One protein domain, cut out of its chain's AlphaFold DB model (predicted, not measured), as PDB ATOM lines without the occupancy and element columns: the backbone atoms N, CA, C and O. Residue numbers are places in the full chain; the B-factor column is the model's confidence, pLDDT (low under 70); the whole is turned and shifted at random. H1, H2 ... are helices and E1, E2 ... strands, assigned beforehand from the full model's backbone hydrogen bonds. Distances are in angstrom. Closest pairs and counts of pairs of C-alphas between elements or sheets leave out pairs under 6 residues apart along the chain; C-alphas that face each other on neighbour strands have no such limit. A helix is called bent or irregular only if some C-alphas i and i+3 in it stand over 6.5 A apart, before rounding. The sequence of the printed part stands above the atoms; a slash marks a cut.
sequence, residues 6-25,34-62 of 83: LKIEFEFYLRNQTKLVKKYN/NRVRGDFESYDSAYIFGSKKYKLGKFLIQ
ATOM      1  N   LEU A   6     512.943 475.646 419.885       71.56
ATOM      2  CA  LEU A   6     512.476 476.429 421.028       71.56
ATOM      3  C   LEU A   6     511.904 475.566 422.164       71.56
ATOM      4  O   LEU A   6     512.074 475.905 423.330       71.56
ATOM      5  N   LYS A   7     511.266 474.429 421.853       77.19
ATOM      6  CA  LYS A   7     510.755 473.506 422.881       77.19
ATOM      7  C   LYS A   7     511.912 472.889 423.662       77.19
ATOM      8  O   LYS A   7     511.859 472.827 424.882       77.19
ATOM      9  N   ILE A   8     512.974 472.491 422.966       80.12
ATOM     10  CA  ILE A   8     514.159 471.892 423.590       80.12
ATOM     11  C   ILE A   8     514.872 472.915 424.496       80.12
ATOM     12  O   ILE A   8     515.325 472.574 425.587       80.12
ATOM     13  N   GLU A   9     514.957 474.174 424.066       82.31
ATOM     14  CA  GLU A   9     515.544 475.266 424.857       82.31
ATOM     15  C   GLU A   9     514.713 475.597 426.095       82.31
ATOM     16  O   GLU A   9     515.267 475.823 427.172       82.31
ATOM     17  N   PHE A  10     513.390 475.548 425.957       81.44
ATOM     18  CA  PHE A  10     512.472 475.725 427.071       81.44
ATOM     19  C   PHE A  10     512.559 474.565 428.072       81.44
ATOM     20  O   PHE A  10     512.659 474.792 429.273       81.44
ATOM     21  N   GLU A  11     512.636 473.316 427.605       84.25
ATOM     22  CA  GLU A  11     512.861 472.158 428.482       84.25
ATOM     23  C   GLU A  11     514.214 472.235 429.209       84.25
ATOM     24  O   GLU A  11     514.310 471.865 430.380       84.25
ATOM     25  N   PHE A  12     515.260 472.746 428.549       87.19
ATOM     26  CA  PHE A  12     516.537 473.027 429.207       87.19
ATOM     27  C   PHE A  12     516.373 474.068 430.320       87.19
ATOM     28  O   PHE A  12     516.909 473.863 431.412       87.19
ATOM     29  N   TYR A  13     515.636 475.151 430.065       85.06
ATOM     30  CA  TYR A  13     515.346 476.162 431.076       85.06
ATOM     31  C   TYR A  13     514.612 475.555 432.273       85.06
ATOM     32  O   TYR A  13     515.100 475.696 433.386       85.06
ATOM     33  N   LEU A  14     513.528 474.804 432.051       84.88
ATOM     34  CA  LEU A  14     512.743 474.172 433.119       84.88
ATOM     35  C   LEU A  14     513.595 473.240 433.990       84.88
ATOM     36  O   LEU A  14     513.619 473.369 435.210       84.88
ATOM     37  N   ARG A  15     514.383 472.350 433.371       88.12
ATOM     38  CA  ARG A  15     515.262 471.415 434.102       88.12
ATOM     39  C   ARG A  15     516.345 472.116 434.921       88.12
ATOM     40  O   ARG A  15     516.868 471.536 435.869       88.12
ATOM     41  N   ASN A  16     516.724 473.334 434.538       88.38
ATOM     42  CA  ASN A  16     517.782 474.099 435.195       88.38
ATOM     43  C   ASN A  16     517.253 475.320 435.954       88.38
ATOM     44  O   ASN A  16     518.063 476.049 436.526       88.38
ATOM     45  N   GLN A  17     515.937 475.535 436.007       83.38
ATOM     46  CA  GLN A  17     515.317 476.766 436.493       83.38
ATOM     47  C   GLN A  17     515.789 477.096 437.902       83.38
ATOM     48  O   GLN A  17     516.299 478.183 438.128       83.38
ATOM     49  N   THR A  18     515.756 476.137 438.827       85.50
ATOM     50  CA  THR A  18     516.216 476.345 440.209       85.50
ATOM     51  C   THR A  18     517.669 476.826 440.284       85.50
ATOM     52  O   THR A  18     518.007 477.662 441.117       85.50
ATOM     53  N   LYS A  19     518.551 476.324 439.409       88.69
ATOM     54  CA  LYS A  19     519.965 476.736 439.352       88.69
ATOM     55  C   LYS A  19     520.129 478.099 438.683       88.69
ATOM     56  O   LYS A  19     520.952 478.897 439.118       88.69
ATOM     57  N   LEU A  20     519.356 478.351 437.630       88.06
ATOM     58  CA  LEU A  20     519.381 479.603 436.883       88.06
ATOM     59  C   LEU A  20     518.820 480.751 437.714       88.06
ATOM     60  O   LEU A  20     519.465 481.784 437.789       88.06
ATOM     61  N   VAL A  21     517.714 480.540 438.423       86.50
ATOM     62  CA  VAL A  21     517.111 481.512 439.341       86.50
ATOM     63  C   VAL A  21     518.092 481.868 440.452       86.50
ATOM     64  O   VAL A  21     518.308 483.042 440.707       86.50
ATOM     65  N   LYS A  22     518.795 480.893 441.042       86.44
ATOM     66  CA  LYS A  22     519.838 481.183 442.045       86.44
ATOM     67  C   LYS A  22     520.959 482.096 441.531       86.44
ATOM     68  O   LYS A  22     521.596 482.763 442.336       86.44
ATOM     69  N   LYS A  23     521.228 482.100 440.222       87.69
ATOM     70  CA  LYS A  23     522.363 482.814 439.621       87.69
ATOM     71  C   LYS A  23     521.971 484.089 438.866       87.69
ATOM     72  O   LYS A  23     522.761 485.019 438.796       87.69
ATOM     73  N   TYR A  24     520.776 484.118 438.292       88.81
ATOM     74  CA  TYR A  24     520.318 485.114 437.325       88.81
ATOM     75  C   TYR A  24     518.902 485.604 437.639       88.81
ATOM     76  O   TYR A  24     518.159 485.971 436.730       88.81
ATOM     77  N   ASN A  25     518.514 485.578 438.916       87.38
ATOM     78  CA  ASN A  25     517.199 486.026 439.344       87.38
ATOM     79  C   ASN A  25     516.883 487.440 438.828       87.38
ATOM     80  O   ASN A  25     517.713 488.339 438.942       87.38
ATOM     81  N   ASN A  34     520.572 474.638 423.823       83.62
ATOM     82  CA  ASN A  34     520.568 474.035 425.168       83.62
ATOM     83  C   ASN A  34     521.589 474.643 426.142       83.62
ATOM     84  O   ASN A  34     522.080 473.960 427.039       83.62
ATOM     85  N   ARG A  35     521.959 475.913 425.953       87.94
ATOM     86  CA  ARG A  35     522.872 476.630 426.849       87.94
ATOM     87  C   ARG A  35     522.478 478.091 426.954       87.94
ATOM     88  O   ARG A  35     522.087 478.699 425.957       87.94
ATOM     89  N   VAL A  36     522.653 478.658 428.143       91.12
ATOM     90  CA  VAL A  36     522.588 480.109 428.347       91.12
ATOM     91  C   VAL A  36     523.791 480.738 427.649       91.12
ATOM     92  O   VAL A  36     524.937 480.373 427.910       91.12
ATOM     93  N   ARG A  37     523.526 481.648 426.718       91.38
ATOM     94  CA  ARG A  37     524.536 482.404 425.969       91.38
ATOM     95  C   ARG A  37     524.749 483.808 426.510       91.38
ATOM     96  O   ARG A  37     525.744 484.427 426.147       91.38
ATOM     97  N   GLY A  38     523.822 484.290 427.327       90.19
ATOM     98  CA  GLY A  38     523.920 485.567 428.012       90.19
ATOM     99  C   GLY A  38     522.732 485.781 428.939       90.19
ATOM    100  O   GLY A  38     521.675 485.172 428.753       90.19
ATOM    101  N   ASP A  39     522.936 486.646 429.916       92.94
ATOM    102  CA  ASP A  39     521.931 487.162 430.829       92.94
ATOM    103  C   ASP A  39     521.887 488.688 430.719       92.94
ATOM    104  O   ASP A  39     522.918 489.344 430.575       92.94
ATOM    105  N   PHE A  40     520.683 489.248 430.726       91.94
ATOM    106  CA  PHE A  40     520.445 490.660 430.446       91.94
ATOM    107  C   PHE A  40     519.427 491.233 431.423       91.94
ATOM    108  O   PHE A  40     518.533 490.535 431.884       91.94
ATOM    109  N   GLU A  41     519.523 492.520 431.730       89.44
ATOM    110  CA  GLU A  41     518.568 493.189 432.629       89.44
ATOM    111  C   GLU A  41     517.241 493.518 431.939       89.44
ATOM    112  O   GLU A  41     516.212 493.672 432.592       89.44
ATOM    113  N   SER A  42     517.234 493.577 430.607       88.62
ATOM    114  CA  SER A  42     516.057 493.934 429.818       88.62
ATOM    115  C   SER A  42     515.902 493.022 428.607       88.62
ATOM    116  O   SER A  42     516.888 492.555 428.026       88.62
ATOM    117  N   TYR A  43     514.647 492.804 428.215       86.62
ATOM    118  CA  TYR A  43     514.294 492.001 427.049       86.62
ATOM    119  C   TYR A  43     514.935 492.549 425.768       86.62
ATOM    120  O   TYR A  43     515.544 491.787 425.023       86.62
ATOM    121  N   ASP A  44     514.864 493.864 425.545       89.81
ATOM    122  CA  ASP A  44     515.436 494.530 424.370       89.81
ATOM    123  C   ASP A  44     516.931 494.259 424.212       89.81
ATOM    124  O   ASP A  44     517.386 493.902 423.128       89.81
ATOM    125  N   SER A  45     517.697 494.327 425.302       90.81
ATOM    126  CA  SER A  45     519.130 494.019 425.290       90.81
ATOM    127  C   SER A  45     519.394 492.571 424.870       90.81
ATOM    128  O   SER A  45     520.252 492.319 424.019       90.81
ATOM    129  N   ALA A  46     518.616 491.621 425.403       90.44
ATOM    130  CA  ALA A  46     518.696 490.219 425.007       90.44
ATOM    131  C   ALA A  46     518.298 490.020 423.536       90.44
ATOM    132  O   ALA A  46     518.964 489.279 422.812       90.44
ATOM    133  N   TYR A  47     517.250 490.701 423.073       87.81
ATOM    134  CA  TYR A  47     516.758 490.621 421.700       87.81
ATOM    135  C   TYR A  47     517.754 491.197 420.701       87.81
ATOM    136  O   TYR A  47     518.074 490.537 419.714       87.81
ATOM    137  N   ILE A  48     518.295 492.386 420.958       90.50
ATOM    138  CA  ILE A  48     519.287 493.032 420.097       90.50
ATOM    139  C   ILE A  48     520.551 492.172 420.027       90.50
ATOM    140  O   ILE A  48     521.058 491.908 418.935       90.50
ATOM    141  N   PHE A  49     521.047 491.685 421.169       90.38
ATOM    142  CA  PHE A  49     522.213 490.802 421.204       90.38
ATOM    143  C   PHE A  49     521.951 489.489 420.458       90.38
ATOM    144  O   PHE A  49     522.764 489.057 419.638       90.38
ATOM    145  N   GLY A  50     520.794 488.877 420.714       88.88
ATOM    146  CA  GLY A  50     520.349 487.655 420.064       88.88
ATOM    147  C   GLY A  50     520.250 487.801 418.560       88.88
ATOM    148  O   GLY A  50     520.804 486.982 417.842       88.88
ATOM    149  N   SER A  51     519.635 488.881 418.089       87.31
ATOM    150  CA  SER A  51     519.441 489.180 416.669       87.31
ATOM    151  C   SER A  51     520.749 489.480 415.940       87.31
ATOM    152  O   SER A  51     520.882 489.150 414.766       87.31
ATOM    153  N   LYS A  52     521.731 490.084 416.625       89.12
ATOM    154  CA  LYS A  52     523.067 490.346 416.065       89.12
ATOM    155  C   LYS A  52     523.931 489.085 415.995       89.12
ATOM    156  O   LYS A  52     524.726 488.945 415.072       89.12
ATOM    157  N   LYS A  53     523.814 488.188 416.980       87.50
ATOM    158  CA  LYS A  53     524.711 487.029 417.139       87.50
ATOM    159  C   LYS A  53     524.135 485.720 416.600       87.50
ATOM    160  O   LYS A  53     524.887 484.834 416.201       87.50
ATOM    161  N   TYR A  54     522.814 485.584 416.595       84.12
ATOM    162  CA  TYR A  54     522.082 484.380 416.222       84.12
ATOM    163  C   TYR A  54     520.956 484.722 415.239       84.12
ATOM    164  O   TYR A  54     520.402 485.816 415.229       84.12
ATOM    165  N   LYS A  55     520.581 483.758 414.392       77.62
ATOM    166  CA  LYS A  55     519.472 483.951 413.449       77.62
ATOM    167  C   LYS A  55     518.150 484.083 414.216       77.62
ATOM    168  O   LYS A  55     517.843 483.231 415.053       77.62
ATOM    169  N   LEU A  56     517.360 485.105 413.889       76.12
ATOM    170  CA  LEU A  56     516.008 485.296 414.424       76.12
ATOM    171  C   LEU A  56     515.174 484.008 414.318       76.12
ATOM    172  O   LEU A  56     515.216 483.305 413.305       76.12
ATOM    173  N   GLY A  57     514.447 483.687 415.391       72.62
ATOM    174  CA  GLY A  57     513.635 482.470 415.502       72.62
ATOM    175  C   GLY A  57     514.411 481.194 415.851       72.62
ATOM    176  O   GLY A  57     513.812 480.121 415.886       72.62
ATOM    177  N   LYS A  58     515.724 481.282 416.106       81.31
ATOM    178  CA  LYS A  58     516.530 480.140 416.562       81.31
ATOM    179  C   LYS A  58     516.906 480.160 418.042       81.31
ATOM    180  O   LYS A  58     517.440 479.156 418.483       81.31
ATOM    181  N   PHE A  59     516.675 481.256 418.759       85.56
ATOM    182  CA  PHE A  59     517.027 481.415 420.172       85.56
ATOM    183  C   PHE A  59     515.789 481.732 421.013       85.56
ATOM    184  O   PHE A  59     514.837 482.344 420.524       85.56
ATOM    185  N   LEU A  60     515.842 481.362 422.289       86.31
ATOM    186  CA  LEU A  60     514.817 481.640 423.287       86.31
ATOM    187  C   LEU A  60     515.296 482.752 424.227       86.31
ATOM    188  O   LEU A  60     516.409 482.688 424.741       86.31
ATOM    189  N   ILE A  61     514.449 483.747 424.483       89.06
ATOM    190  CA  ILE A  61     514.655 484.717 425.565       89.06
ATOM    191  C   ILE A  61     513.635 484.409 426.650       89.06
ATOM    192  O   ILE A  61     512.434 484.450 426.391       89.06
ATOM    193  N   GLN A  62     514.113 484.111 427.853       86.44
ATOM    194  CA  GLN A  62     513.271 483.756 428.988       86.44
ATOM    195  C   GLN A  62     513.650 484.597 430.204       86.44
ATOM    196  O   GLN A  62     514.802 484.577 430.636       86.44
TER     197      GLN A  62
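Overview. This is residues 6 to 25 and 34 to 62 of the 83 residues of an uncharacterized protein of Parcubacteria group bacterium Athens0714_16 (UniProt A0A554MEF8). Two helices, H1 and H2, stand at opposite ends of a flat body, with two short strands, E1 and E2, between them. H1 is sharply kinked into an L, and the two strands do not join into a sheet. The printed part has 49 residues, with two named helices and two named strands in the order H1, E1, H2, E2; its class is mixed, helices and strands. It is compact, with a radius of gyration of the C-alphas of 10.9 A, and it spans 28 by 23 by 12 A.

Along the chain. Find C-alpha 6 at (512.476, 476.429, 421.028); from there H1, residues 6 to 24, runs 20.1 A to C-alpha 24. It has a kink of 78 degrees near residue 18 and is irregular: C-alphas 15 and 18 are 7.9 A apart. Past the cut, find C-alpha 36 at (522.588, 480.109, 428.347), where E1, residues 36 to 40, begins its 11.0 A. H2, residues 43 to 53, covers 15.2 A. E2, residues 60 to 62, ends at C-alpha 62, at (513.271, 483.756, 428.988).

Arrangement. Start at Leu 6 of H1: its C-alpha is 6.1 A from that of Leu 60 in E2, the closest pair of the two elements. At the other end of H1, the closest C-alphas to E1 are those of Tyr 24 and Asp 39, 7.0 A. E1 and E2 are near each other, and each pairs with no named strand. Look next at Ala 46 of H2: its C-alpha is 5.7 A from that of Phe 40 in E1 and 6.8 A from that of Ile 61 in E2, the closest pair each time. H1 and H2 are apart. In H2 every O i to N i+4 pair is within hydrogen-bond range; in H1, 13 of 15 are.

Size, cuts and confidence. The two C-alphas farthest apart are those of Thr 18 and Lys 52, 28.7 A. Residues 26 to 33 are not printed, and C-alphas 25 and 34 are 18.9 A apart across this cut, which lies in the link from H1 to E1. The link from E1 to H2 is tight, and that from H2 to E2 is short. The mean pLDDT of the printed part is 86.1, and no printed residue is under 70.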